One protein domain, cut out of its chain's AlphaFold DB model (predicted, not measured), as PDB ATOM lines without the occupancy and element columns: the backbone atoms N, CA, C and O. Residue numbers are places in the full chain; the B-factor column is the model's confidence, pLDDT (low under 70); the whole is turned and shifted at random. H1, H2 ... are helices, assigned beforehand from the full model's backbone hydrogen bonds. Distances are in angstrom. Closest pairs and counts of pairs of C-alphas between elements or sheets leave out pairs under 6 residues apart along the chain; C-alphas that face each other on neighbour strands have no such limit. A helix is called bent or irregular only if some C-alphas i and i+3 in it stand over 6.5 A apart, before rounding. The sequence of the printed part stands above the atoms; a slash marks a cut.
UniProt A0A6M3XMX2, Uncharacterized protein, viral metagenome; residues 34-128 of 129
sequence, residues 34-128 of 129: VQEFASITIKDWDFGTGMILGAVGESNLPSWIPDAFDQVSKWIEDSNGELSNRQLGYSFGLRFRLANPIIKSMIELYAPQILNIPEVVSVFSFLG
ATOM      1  N   VAL A  34     186.943 159.310 146.885       79.69
ATOM      2  CA  VAL A  34     185.981 158.992 145.810       79.69
ATOM      3  C   VAL A  34     184.972 157.933 146.260       79.69
ATOM      4  O   VAL A  34     183.784 158.061 145.965       79.69
ATOM      5  N   GLN A  35     185.412 156.907 146.989       83.62
ATOM      6  CA  GLN A  35     184.516 155.882 147.537       83.62
ATOM      7  C   GLN A  35     183.557 156.462 148.582       83.62
ATOM      8  O   GLN A  35     182.368 156.133 148.571       83.62
ATOM      9  N   GLU A  36     184.033 157.362 149.443       85.56
ATOM     10  CA  GLU A  36     183.197 158.086 150.403       85.56
ATOM     11  C   GLU A  36     182.152 158.945 149.689       85.56
ATOM     12  O   GLU A  36     180.965 158.881 150.016       85.56
ATOM     13  N   PHE A  37     182.559 159.694 148.664       82.38
ATOM     14  CA  PHE A  37     181.639 160.528 147.897       82.38
ATOM     15  C   PHE A  37     180.592 159.704 147.130       82.38
ATOM     16  O   PHE A  37     179.403 160.040 147.142       82.38
ATOM     17  N   ALA A  38     180.995 158.579 146.532       86.62
ATOM     18  CA  ALA A  38     180.067 157.632 145.913       86.62
ATOM     19  C   ALA A  38     179.071 157.075 146.945       86.62
ATOM     20  O   ALA A  38     177.874 157.007 146.676       86.62
ATOM     21  N   SER A  39     179.539 156.759 148.155       87.31
ATOM     22  CA  SER A  39     178.690 156.265 149.245       87.31
ATOM     23  C   SER A  39     177.683 157.315 149.726       87.31
ATOM     24  O   SER A  39     176.527 156.987 149.977       87.31
ATOM     25  N   ILE A  40     178.084 158.587 149.822       86.12
ATOM     26  CA  ILE A  40     177.169 159.700 150.135       86.12
ATOM     27  C   ILE A  40     176.104 159.835 149.043       86.12
ATOM     28  O   ILE A  40     174.923 159.942 149.353       86.12
ATOM     29  N   THR A  41     176.514 159.766 147.775       84.62
ATOM     30  CA  THR A  41     175.600 159.871 146.625       84.62
ATOM     31  C   THR A  41     174.519 158.785 146.643       84.62
ATOM     32  O   THR A  41     173.384 159.035 146.249       84.62
ATOM     33  N   ILE A  42     174.849 157.584 147.123       91.50
ATOM     34  CA  ILE A  42     173.886 156.485 147.268       91.50
ATOM     35  C   ILE A  42     172.872 156.738 148.383       91.50
ATOM     36  O   ILE A  42     171.705 156.396 148.224       91.50
ATOM     37  N   LYS A  43     173.273 157.373 149.489       89.31
ATOM     38  CA  LYS A  43     172.339 157.715 150.579       89.31
ATOM     39  C   LYS A  43     171.256 158.695 150.139       89.31
ATOM     40  O   LYS A  43     170.165 158.678 150.694       89.31
ATOM     41  N   ASP A  44     171.569 159.532 149.156       90.44
ATOM     42  CA  ASP A  44     170.641 160.491 148.560       90.44
ATOM     43  C   ASP A  44     169.984 159.959 147.275       90.44
ATOM     44  O   ASP A  44     169.383 160.720 146.517       90.44
ATOM     45  N   TRP A  45     170.119 158.659 146.974       93.50
ATOM     46  CA  TRP A  45     169.737 158.144 145.663       93.50
ATOM     47  C   TRP A  45     168.265 158.412 145.349       93.50
ATOM     48  O   TRP A  45     167.985 159.111 144.373       93.50
ATOM     49  N   ASP A  46     167.361 157.932 146.205       92.25
ATOM     50  CA  ASP A  46     165.912 158.017 145.998       92.25
ATOM     51  C   ASP A  46     165.394 159.459 146.013       92.25
ATOM     52  O   ASP A  46     164.518 159.827 145.231       92.25
ATOM     53  N   PHE A  47     165.959 160.313 146.871       93.00
ATOM     54  CA  PHE A  47     165.603 161.729 146.889       93.00
ATOM     55  C   PHE A  47     166.039 162.409 145.589       93.00
ATOM     56  O   PHE A  47     165.232 163.060 144.919       93.00
ATOM     57  N   GLY A  48     167.292 162.202 145.178       91.44
ATOM     58  CA  GLY A  48     167.825 162.778 143.953       91.44
ATOM     59  C   GLY A  48     167.117 162.275 142.691       91.44
ATOM     60  O   GLY A  48     166.919 163.060 141.764       91.44
ATOM     61  N   THR A  49     166.737 160.993 142.612       93.62
ATOM     62  CA  THR A  49     165.951 160.471 141.475       93.62
ATOM     63  C   THR A  49     164.526 161.016 141.495       93.62
ATOM     64  O   THR A  49     164.047 161.476 140.459       93.62
ATOM     65  N   GLY A  50     163.884 161.079 142.664       94.56
ATOM     66  CA  GLY A  50     162.560 161.679 142.832       94.56
ATOM     67  C   GLY A  50     162.514 163.149 142.412       94.56
ATOM     68  O   GLY A  50     161.581 163.560 141.722       94.56
ATOM     69  N   MET A  51     163.547 163.935 142.737       93.31
ATOM     70  CA  MET A  51     163.681 165.313 142.253       93.31
ATOM     71  C   MET A  51     163.727 165.387 140.724       93.31
ATOM     72  O   MET A  51     163.039 166.216 140.129       93.31
ATOM     73  N   ILE A  52     164.524 164.527 140.083       92.19
ATOM     74  CA  ILE A  52     164.656 164.492 138.621       92.19
ATOM     75  C   ILE A  52     163.320 164.111 137.977       92.19
ATOM     76  O   ILE A  52     162.864 164.798 137.067       92.19
ATOM     77  N   LEU A  53     162.678 163.047 138.461       93.12
ATOM     78  CA  LEU A  53     161.403 162.573 137.927       93.12
ATOM     79  C   LEU A  53     160.276 163.584 138.155       93.12
ATOM     80  O   LEU A  53     159.448 163.771 137.270       93.12
ATOM     81  N   GLY A  54     160.261 164.280 139.293       91.88
ATOM     82  CA  GLY A  54     159.290 165.338 139.571       91.88
ATOM     83  C   GLY A  54     159.496 166.594 138.719       91.88
ATOM     84  O   GLY A  54     158.520 167.236 138.338       91.88
ATOM     85  N   ALA A  55     160.748 166.940 138.403       89.50
ATOM     86  CA  ALA A  55     161.071 168.098 137.573       89.50
ATOM     87  C   ALA A  55     160.872 167.820 136.077       89.50
ATOM     88  O   ALA A  55     160.310 168.641 135.367       89.50
ATOM     89  N   VAL A  56     161.330 166.672 135.581       91.56
ATOM     90  CA  VAL A  56     161.320 166.373 134.142       91.56
ATOM     91  C   VAL A  56     160.060 165.611 133.736       91.56
ATOM     92  O   VAL A  56     159.539 165.823 132.646       91.56
ATOM     93  N   GLY A  57     159.546 164.739 134.601       91.19
ATOM     94  CA  GLY A  57     158.561 163.724 134.241       91.19
ATOM     95  C   GLY A  57     159.214 162.532 133.539       91.19
ATOM     96  O   GLY A  57     160.031 162.690 132.632       91.19
ATOM     97  N   GLU A  58     158.833 161.321 133.938       92.25
ATOM     98  CA  GLU A  58     159.420 160.075 133.427       92.25
ATOM     99  C   GLU A  58     159.303 159.942 131.899       92.25
ATOM    100  O   GLU A  58     160.258 159.563 131.227       92.25
ATOM    101  N   SER A  59     158.168 160.354 131.324       92.50
ATOM    102  CA  SER A  59     157.907 160.294 129.880       92.50
ATOM    103  C   SER A  59     158.786 161.219 129.034       92.50
ATOM    104  O   SER A  59     158.822 161.069 127.815       92.50
ATOM    105  N   ASN A  60     159.455 162.192 129.658       90.06
ATOM    106  CA  ASN A  60     160.333 163.152 128.983       90.06
ATOM    107  C   ASN A  60     161.815 162.754 129.092       90.06
ATOM    108  O   ASN A  60     162.698 163.485 128.631       90.06
ATOM    109  N   LEU A  61     162.099 161.606 129.709       90.19
ATOM    110  CA  LEU A  61     163.430 161.028 129.797       90.19
ATOM    111  C   LEU A  61     163.564 159.868 128.798       90.19
ATOM    112  O   LEU A  61     162.606 159.132 128.556       90.19
ATOM    113  N   PRO A  62     164.761 159.645 128.231       89.44
ATOM    114  CA  PRO A  62     165.070 158.391 127.555       89.44
ATOM    115  C   PRO A  62     164.764 157.189 128.459       89.44
ATOM    116  O   PRO A  62     165.163 157.190 129.620       89.44
ATOM    117  N   SER A  63     164.134 156.140 127.920       91.50
ATOM    118  CA  SER A  63     163.635 154.996 128.709       91.50
ATOM    119  C   SER A  63     164.702 154.294 129.557       91.50
ATOM    120  O   SER A  63     164.409 153.804 130.636       91.50
ATOM    121  N   TRP A  64     165.962 154.304 129.109       93.06
ATOM    122  CA  TRP A  64     167.067 153.711 129.862       93.06
ATOM    123  C   TRP A  64     167.369 154.440 131.180       93.06
ATOM    124  O   TRP A  64     168.066 153.880 132.022       93.06
ATOM    125  N   ILE A  65     166.916 155.689 131.354       93.25
ATOM    126  CA  ILE A  65     167.173 156.482 132.562       93.25
ATOM    127  C   ILE A  65     166.333 155.978 133.742       93.25
ATOM    128  O   ILE A  65     166.948 155.615 134.745       93.25
ATOM    129  N   PRO A  66     164.987 155.898 133.646       94.00
ATOM    130  CA  PRO A  66     164.173 155.233 134.664       94.00
ATOM    131  C   PRO A  66     164.650 153.805 134.953       94.00
ATOM    132  O   PRO A  66     164.906 153.482 136.109       94.00
ATOM    133  N   ASP A  67     164.931 153.007 133.913       94.88
ATOM    134  CA  ASP A  67     165.451 151.640 134.080       94.88
ATOM    135  C   ASP A  67     166.749 151.605 134.913       94.88
ATOM    136  O   ASP A  67     166.978 150.705 135.724       94.88
ATOM    137  N   ALA A  68     167.631 152.589 134.712       94.56
ATOM    138  CA  ALA A  68     168.885 152.691 135.446       94.56
ATOM    139  C   ALA A  68     168.687 153.187 136.888       94.56
ATOM    140  O   ALA A  68     169.439 152.773 137.773       94.56
ATOM    141  N   PHE A  69     167.694 154.048 137.141       95.31
ATOM    142  CA  PHE A  69     167.296 154.419 138.499       95.31
ATOM    143  C   PHE A  69     166.798 153.204 139.271       95.31
ATOM    144  O   PHE A  69     167.341 152.919 140.342       95.31
ATOM    145  N   ASP A  70     165.876 152.449 138.679       95.88
ATOM    146  CA  ASP A  70     165.293 151.247 139.273       95.88
ATOM    147  C   ASP A  70     166.348 150.173 139.532       95.88
ATOM    148  O   ASP A  70     166.358 149.539 140.587       95.88
ATOM    149  N   GLN A  71     167.291 149.988 138.602       95.94
ATOM    150  CA  GLN A  71     168.393 149.047 138.789       95.94
ATOM    151  C   GLN A  71     169.225 149.376 140.035       95.94
ATOM    152  O   GLN A  71     169.592 148.466 140.783       95.94
ATOM    153  N   VAL A  72     169.550 150.652 140.253       95.56
ATOM    154  CA  VAL A  72     170.356 151.062 141.409       95.56
ATOM    155  C   VAL A  72     169.538 151.008 142.695       95.56
ATOM    156  O   VAL A  72     170.060 150.499 143.686       95.56
ATOM    157  N   SER A  73     168.276 151.445 142.689       95.88
ATOM    158  CA  SER A  73     167.388 151.315 143.854       95.88
ATOM    159  C   SER A  73     167.231 149.848 144.257       95.88
ATOM    160  O   SER A  73     167.413 149.510 145.423       95.88
ATOM    161  N   LYS A  74     167.073 148.942 143.285       96.50
ATOM    162  CA  LYS A  74     167.057 147.502 143.549       96.50
ATOM    163  C   LYS A  74     168.358 147.000 144.171       96.50
ATOM    164  O   LYS A  74     168.319 146.193 145.092       96.50
ATOM    165  N   TRP A  75     169.521 147.459 143.701       96.38
ATOM    166  CA  TRP A  75     170.783 147.080 144.342       96.38
ATOM    167  C   TRP A  75     170.861 147.553 145.793       96.38
ATOM    168  O   TRP A  75     171.362 146.805 146.626       96.38
ATOM    169  N   ILE A  76     170.385 148.768 146.082       94.94
ATOM    170  CA  ILE A  76     170.350 149.334 147.437       94.94
ATOM    171  C   ILE A  76     169.426 148.500 148.330       94.94
ATOM    172  O   ILE A  76     169.817 148.156 149.443       94.94
ATOM    173  N   GLU A  77     168.238 148.138 147.846       94.81
ATOM    174  CA  GLU A  77     167.286 147.287 148.566       94.81
ATOM    175  C   GLU A  77     167.859 145.888 148.828       94.81
ATOM    176  O   GLU A  77     167.924 145.451 149.977       94.81
ATOM    177  N   ASP A  78     168.345 145.212 147.781       96.12
ATOM    178  CA  ASP A  78     168.876 143.845 147.854       96.12
ATOM    179  C   ASP A  78     170.099 143.744 148.789       96.12
ATOM    180  O   ASP A  78     170.358 142.684 149.366       96.12
ATOM    181  N   SER A  79     170.863 144.833 148.943       92.00
ATOM    182  CA  SER A  79     172.064 144.887 149.784       92.00
ATOM    183  C   SER A  79     171.869 145.613 151.119       92.00
ATOM    184  O   SER A  79     172.859 145.849 151.813       92.00
ATOM    185  N   ASN A  80     170.645 146.020 151.479       88.44
ATOM    186  CA  ASN A  80     170.374 146.888 152.637       88.44
ATOM    187  C   ASN A  80     171.290 148.134 152.698       88.44
ATOM    188  O   ASN A  80     171.774 148.523 153.760       88.44
ATOM    189  N   GLY A  81     171.578 148.742 151.545       85.56
ATOM    190  CA  GLY A  81     172.441 149.919 151.414       85.56
ATOM    191  C   GLY A  81     173.947 149.636 151.358       85.56
ATOM    192  O   GLY A  81     174.717 150.549 151.057       85.56
ATOM    193  N   GLU A  82     174.391 148.395 151.570       89.62
ATOM    194  CA  GLU A  82     175.813 148.020 151.518       89.62
ATOM    195  C   GLU A  82     176.236 147.525 150.126       89.62
ATOM    196  O   GLU A  82     176.413 146.335 149.868       89.62
ATOM    197  N   LEU A  83     176.393 148.465 149.195       92.25
ATOM    198  CA  LEU A  83     176.809 148.162 147.827       92.25
ATOM    199  C   LEU A  83     178.282 147.736 147.741       92.25
ATOM    200  O   LEU A  83     179.159 148.287 148.405       92.25
ATOM    201  N   SER A  84     178.588 146.818 146.821       93.69
ATOM    202  CA  SER A  84     179.980 146.506 146.474       93.69
ATOM    203  C   SER A  84     180.689 147.714 145.844       93.69
ATOM    204  O   SER A  84     180.066 148.521 145.154       93.69
ATOM    205  N   ASN A  85     182.022 147.792 145.957       90.69
ATOM    206  CA  ASN A  85     182.822 148.854 145.316       90.69
ATOM    207  C   ASN A  85     182.554 148.991 143.809       90.69
ATOM    208  O   ASN A  85     182.596 150.090 143.257       90.69
ATOM    209  N   ARG A  86     182.248 147.876 143.133       92.50
ATOM    210  CA  ARG A  86     181.881 147.883 141.716       92.50
ATOM    211  C   ARG A  86     180.534 148.569 141.485       92.50
ATOM    212  O   ARG A  86     180.430 149.368 140.560       92.50
ATOM    213  N   GLN A  87     179.525 148.257 142.298       94.44
ATOM    214  CA  GLN A  87     178.210 148.900 142.220       94.44
ATOM    215  C   GLN A  87     178.306 150.382 142.589       94.44
ATOM    216  O   GLN A  87     177.786 151.204 141.847       94.44
ATOM    217  N   LEU A  88     179.055 150.740 143.639       91.69
ATOM    218  CA  LEU A  88     179.318 152.137 144.008       91.69
ATOM    219  C   LEU A  88     179.934 152.926 142.849       91.69
ATOM    220  O   LEU A  88     179.415 153.973 142.462       91.69
ATOM    221  N   GLY A  89     181.009 152.401 142.253       89.88
ATOM    222  CA  GLY A  89     181.656 153.034 141.107       89.88
ATOM    223  C   GLY A  89     180.729 153.151 139.894       89.88
ATOM    224  O   GLY A  89     180.726 154.181 139.219       89.88
ATOM    225  N   TYR A  90     179.905 152.131 139.637       92.19
ATOM    226  CA  TYR A  90     178.931 152.157 138.546       92.19
ATOM    227  C   TYR A  90     177.844 153.211 138.772       92.19
ATOM    228  O   TYR A  90     177.620 154.041 137.895       92.19
ATOM    229  N   SER A  91     177.198 153.219 139.940       91.88
ATOM    230  CA  SER A  91     176.138 154.176 140.276       91.88
ATOM    231  C   SER A  91     176.651 155.615 140.276       91.88
ATOM    232  O   SER A  91     175.961 156.528 139.819       91.88
ATOM    233  N   PHE A  92     177.893 155.817 140.721       88.38
ATOM    234  CA  PHE A  92     178.562 157.107 140.627       88.38
ATOM    235  C   PHE A  92     178.749 157.540 139.169       88.38
ATOM    236  O   PHE A  92     178.288 158.612 138.781       88.38
ATOM    237  N   GLY A  93     179.350 156.688 138.331       87.00
ATOM    238  CA  GLY A  93     179.520 156.969 136.902       87.00
ATOM    239  C   GLY A  93     178.191 157.194 136.173       87.00
ATOM    240  O   GLY A  93     178.101 158.053 135.293       87.00
ATOM    241  N   LEU A  94     177.139 156.481 136.579       90.69
ATOM    242  CA  LEU A  94     175.788 156.662 136.069       90.69
ATOM    243  C   LEU A  94     175.280 158.087 136.331       90.69
ATOM    244  O   LEU A  94     174.800 158.715 135.394       90.69
ATOM    245  N   ARG A  95     175.459 158.653 137.534       85.75
ATOM    246  CA  ARG A  95     175.057 160.046 137.832       85.75
ATOM    247  C   ARG A  95     175.705 161.069 136.897       85.75
ATOM    248  O   ARG A  95     175.009 161.966 136.430       85.75
ATOM    249  N   PHE A  96     176.984 160.909 136.552       83.56
ATOM    250  CA  PHE A  96     177.624 161.778 135.550       83.56
ATOM    251  C   PHE A  96     177.024 161.586 134.166       83.56
ATOM    252  O   PHE A  96     176.705 162.560 133.488       83.56
ATOM    253  N   ARG A  97     176.843 160.330 133.746       84.12
ATOM    254  CA  ARG A  97     176.284 160.012 132.427       84.12
ATOM    255  C   ARG A  97     174.861 160.550 132.257       84.12
ATOM    256  O   ARG A  97     174.473 160.908 131.149       84.12
ATOM    257  N   LEU A  98     174.098 160.600 133.343       87.06
ATOM    258  CA  LEU A  98     172.732 161.111 133.379       87.06
ATOM    259  C   LEU A  98     172.641 162.637 133.283       87.06
ATOM    260  O   LEU A  98     171.601 163.139 132.864       87.06
ATOM    261  N   ALA A  99     173.698 163.377 133.631       84.25
ATOM    262  CA  ALA A  99     173.658 164.838 133.662       84.25
ATOM    263  C   ALA A  99     173.241 165.429 132.306       84.25
ATOM    264  O   ALA A  99     172.312 166.228 132.241       84.25
ATOM    265  N   ASN A 100     173.863 164.977 131.216       84.44
ATOM    266  CA  ASN A 100     173.611 165.516 129.878       84.44
ATOM    267  C   ASN A 100     172.163 165.318 129.399       84.44
ATOM    268  O   ASN A 100     171.520 166.316 129.076       84.44
ATOM    269  N   PRO A 101     171.603 164.088 129.366       86.38
ATOM    270  CA  PRO A 101     170.227 163.901 128.919       86.38
ATOM    271  C   PRO A 101     169.208 164.590 129.836       86.38
ATOM    272  O   PRO A 101     168.229 165.119 129.331       86.38
ATOM    273  N   ILE A 102     169.447 164.658 131.153       86.00
ATOM    274  CA  ILE A 102     168.547 165.373 132.074       86.00
ATOM    275  C   ILE A 102     168.576 166.879 131.807       86.00
ATOM    276  O   ILE A 102     167.520 167.499 131.697       86.00
ATOM    277  N   ILE A 103     169.767 167.476 131.686       86.38
ATOM    278  CA  ILE A 103     169.913 168.907 131.384       86.38
ATOM    279  C   ILE A 103     169.245 169.220 130.045       86.38
ATOM    280  O   ILE A 103     168.504 170.196 129.953       86.38
ATOM    281  N   LYS A 104     169.449 168.369 129.035       84.94
ATOM    282  CA  LYS A 104     168.790 168.500 127.736       84.94
ATOM    283  C   LYS A 104     167.267 168.506 127.867       84.94
ATOM    284  O   LYS A 104     166.648 169.481 127.446       84.94
ATOM    285  N   SER A 105     166.681 167.493 128.511       86.75
ATOM    286  CA  SER A 105     165.229 167.421 128.721       86.75
ATOM    287  C   SER A 105     164.700 168.641 129.486       86.75
ATOM    288  O   SER A 105     163.669 169.200 129.123       86.75
ATOM    289  N   MET A 106     165.419 169.113 130.510       87.06
ATOM    290  CA  MET A 106     165.042 170.319 131.257       87.06
ATOM    291  C   MET A 106     165.048 171.575 130.378       87.06
ATOM    292  O   MET A 106     164.127 172.388 130.464       87.06
ATOM    293  N   ILE A 107     166.063 171.755 129.527       87.12
ATOM    294  CA  ILE A 107     166.119 172.902 128.612       87.12
ATOM    295  C   ILE A 107     164.972 172.823 127.605       87.12
ATOM    296  O   ILE A 107     164.290 173.822 127.397       87.12
ATOM    297  N   GLU A 108     164.735 171.656 127.009       88.62
ATOM    298  CA  GLU A 108     163.655 171.450 126.038       88.62
ATOM    299  C   GLU A 108     162.274 171.760 126.638       88.62
ATOM    300  O   GLU A 108     161.440 172.370 125.967       88.62
ATOM    301  N   LEU A 109     162.052 171.414 127.911       88.75
ATOM    302  CA  LEU A 109     160.792 171.663 128.615       88.75
ATOM    303  C   LEU A 109     160.612 173.121 129.050       88.75
ATOM    304  O   LEU A 109     159.525 173.680 128.902       88.75
ATOM    305  N   TYR A 110     161.651 173.734 129.621       89.56
ATOM    306  CA  TYR A 110     161.503 174.997 130.353       89.56
ATOM    307  C   TYR A 110     162.087 176.214 129.640       89.56
ATOM    308  O   TYR A 110     161.663 177.341 129.908       89.56
ATOM    309  N   ALA A 111     163.063 176.025 128.753       89.44
ATOM    310  CA  ALA A 111     163.744 177.124 128.076       89.44
ATOM    311  C   ALA A 111     164.288 176.728 126.687       89.44
ATOM    312  O   ALA A 111     165.477 176.932 126.414       89.44
ATOM    313  N   PRO A 112     163.448 176.200 125.773       88.88
ATOM    314  CA  PRO A 112     163.898 175.649 124.489       88.88
ATOM    315  C   PRO A 112     164.624 176.674 123.609       88.88
ATOM    316  O   PRO A 112     165.475 176.321 122.795       88.88
ATOM    317  N   GLN A 113     164.348 177.966 123.797       86.94
ATOM    318  CA  GLN A 113     165.041 179.058 123.118       86.94
ATOM    319  C   GLN A 113     166.556 179.076 123.381       86.94
ATOM    320  O   GLN A 113     167.302 179.536 122.519       86.94
ATOM    321  N   ILE A 114     167.021 178.550 124.523       84.31
ATOM    322  CA  ILE A 114     168.446 178.523 124.886       84.31
ATOM    323  C   ILE A 114     169.243 177.606 123.949       84.31
ATOM    324  O   ILE A 114     170.400 177.902 123.655       84.31
ATOM    325  N   LEU A 115     168.622 176.554 123.404       77.00
ATOM    326  CA  LEU A 115     169.268 175.634 122.453       77.00
ATOM    327  C   LEU A 115     169.694 176.320 121.150       77.00
ATOM    328  O   LEU A 115     170.530 175.792 120.424       77.00
ATOM    329  N   ASN A 116     169.138 177.497 120.858       79.75
ATOM    330  CA  ASN A 116     169.416 178.247 119.637       79.75
ATOM    331  C   ASN A 116     170.351 179.447 119.865       79.75
ATOM    332  O   ASN A 116     170.584 180.210 118.930       79.75
ATOM    333  N   ILE A 117     170.871 179.642 121.084       82.12
ATOM    334  CA  ILE A 117     171.799 180.736 121.398       82.12
ATOM    335  C   ILE A 117     173.223 180.299 121.009       82.12
ATOM    336  O   ILE A 117     173.755 179.387 121.648       82.12
ATOM    337  N   PRO A 118     173.872 180.926 120.008       76.12
ATOM    338  CA  PRO A 118     175.163 180.478 119.471       76.12
ATOM    339  C   PRO A 118     176.263 180.312 120.526       76.12
ATOM    340  O   PRO A 118     177.031 179.350 120.484       76.12
ATOM    341  N   GLU A 119     176.315 181.212 121.506       77.00
ATOM    342  CA  GLU A 119     177.286 181.182 122.599       77.00
ATOM    343  C   GLU A 119     177.105 179.938 123.482       77.00
ATOM    344  O   GLU A 119     178.084 179.347 123.945       77.00
ATOM    345  N   VAL A 120     175.860 179.496 123.664       72.31
ATOM    346  CA  VAL A 120     175.506 178.352 124.510       72.31
ATOM    347  C   VAL A 120     175.665 177.028 123.758       72.31
ATOM    348  O   VAL A 120     176.075 176.032 124.351       72.31
ATOM    349  N   VAL A 121     175.454 177.023 122.439       70.25
ATOM    350  CA  VAL A 121     175.642 175.839 121.578       70.25
ATOM    351  C   VAL A 121     177.055 175.256 121.709       70.25
ATOM    352  O   VAL A 121     177.222 174.037 121.718       70.25
ATOM    353  N   SER A 122     178.077 176.100 121.886       70.75
ATOM    354  CA  SER A 122     179.457 175.637 122.099       70.75
ATOM    355  C   SER A 122     179.633 174.852 123.410       70.75
ATOM    356  O   SER A 122     180.326 173.832 123.442       70.75
ATOM    357  N   VAL A 123     178.950 175.280 124.475       71.88
ATOM    358  CA  VAL A 123     178.948 174.619 125.788       71.88
ATOM    359  C   VAL A 123     178.138 173.325 125.727       71.88
ATOM    360  O   VAL A 123     178.581 172.300 126.239       71.88
ATOM    361  N   PHE A 124     176.992 173.334 125.050       72.12
ATOM    362  CA  PHE A 124     176.167 172.139 124.866       72.12
ATOM    363  C   PHE A 124     176.862 171.070 124.030       72.12
ATOM    364  O   PHE A 124     176.865 169.911 124.433       72.12
ATOM    365  N   SER A 125     177.581 171.451 122.973       69.75
ATOM    366  CA  SER A 125     178.379 170.501 122.195       69.75
ATOM    367  C   SER A 125     179.486 169.843 123.027       69.75
ATOM    368  O   SER A 125     179.739 168.653 122.843       69.75
ATOM    369  N   PHE A 126     180.128 170.571 123.950       71.00
ATOM    370  CA  PHE A 126     181.091 169.986 124.893       71.00
ATOM    371  C   PHE A 126     180.418 168.999 125.859       71.00
ATOM    372  O   PHE A 126     180.975 167.946 126.168       71.00
ATOM    373  N   LEU A 127     179.199 169.318 126.294       65.00
ATOM    374  CA  LEU A 127     178.364 168.454 127.126       65.00
ATOM    375  C   LEU A 127     177.624 167.371 126.316       65.00
ATOM    376  O   LEU A 127     176.863 166.608 126.892       65.00
ATOM    377  N   GLY A 128     177.814 167.261 124.998       64.38
ATOM    378  CA  GLY A 128     177.104 166.282 124.166       64.38
ATOM    379  C   GLY A 128     175.572 166.427 124.162       64.38
ATOM    380  O   GLY A 128     174.873 165.418 124.035       64.38
TER     381      GLY A 128
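AT A GLANCE: This is residues 34 to 128 of the 129 residues of an uncharacterized protein of viral metagenome (UniProt A0A6M3XMX2). A long bent helix, H4, runs along much of an elongated model, with H1, H2 and H3 gathered on it: H1 crosses its first arm, H3 folds back beside that arm, and H2 runs beside part of H3 and reaches the second arm. Beyond the second arm the chain turns through short H5 into H6, which touches no other helix; residues 116 to 123, of which 118 to 123 belong to H6, stick out. The printed part has 95 residues with six named helices, H1 to H6 in order along the chain, and no named strand; the class is all helix. It is only just loose, close to compact, with a radius of gyration of the C-alphas of 15.0 A and spans of 46 by 27 by 18 A.

HOW THE PARTS SIT: H1, residues 34 to 43, touches H4a, residues 85 to 97, about perpendicular at 77 degrees; their closest C-alphas, Ala 38 and Phe 92, are 5.5 A apart. H1 and H2, residues 45 to 56, meet only through their link. Residues 45 to 49 of H2 only just touch residues 69 to 73 of H3, residues 64 to 78, with 3 pairs of C-alphas within 8 A, the closest being Thr 49 and Phe 69 at 6.9 A. H2 and H3 form a helical hairpin, with a shallow tilt of 23 degrees, opposite ways. H3 and H4a form another, at a shallow tilt of 26 degrees, opposite ways; they only just touch, with 3 pairs within 8 A, the closest C-alphas being Val 72 and Ser 91 at 6.7 A. H4, residues 85 to 110, was assigned as one helix by its hydrogen bonds, but is bent: C-alphas 97 and 100 are 6.6 A apart. Its arms H4a and H4b, residues 100 to 110, stand at a steep tilt of 38 degrees, only just past shallow. Residues 52 to 56 of H2 touch H4b, the closest C-alphas being Val 56 and Met 106 at 6.1 A. H5, residues 112 to 116, and H4b touch only at the corner, and only just, with 3 pairs within 8 A; the closest C-alphas, Ile 107 and Ile 114, are 7.1 A apart. H6, residues 118 to 126, is close to H5 but not clearly touching, with the closest C-alphas, Leu 115 and Val 121, 6.4 A apart; H6 and H4b are apart. In H1, H2, H3, H4a and H4b every O i to N i+4 pair is within hydrogen-bond range; H6 has 3 of 5, and H5 has 0 of 1 but 2 of 2 O i to N i+3 pairs.

IN THESE COORDINATES: H1 begins at C-alpha 34 (185.981, 158.992, 145.810) and is 14.5 A long. H2 measures 16.5 A, H3 20.6 A, H4a 18.3 A and H4b 15.4 A. H4a begins at C-alpha 85 (182.822, 148.854, 145.316), and H6 ends at C-alpha 126 (181.091, 169.986, 124.893).

THE WHOLE: The C-alphas farthest apart, Asn 80 and Pro 118, are 47.4 A apart. The printed part has no cut and no long link. Mean pLDDT of the printed part is 87.6; residues 125, 127 and 128 are under 70.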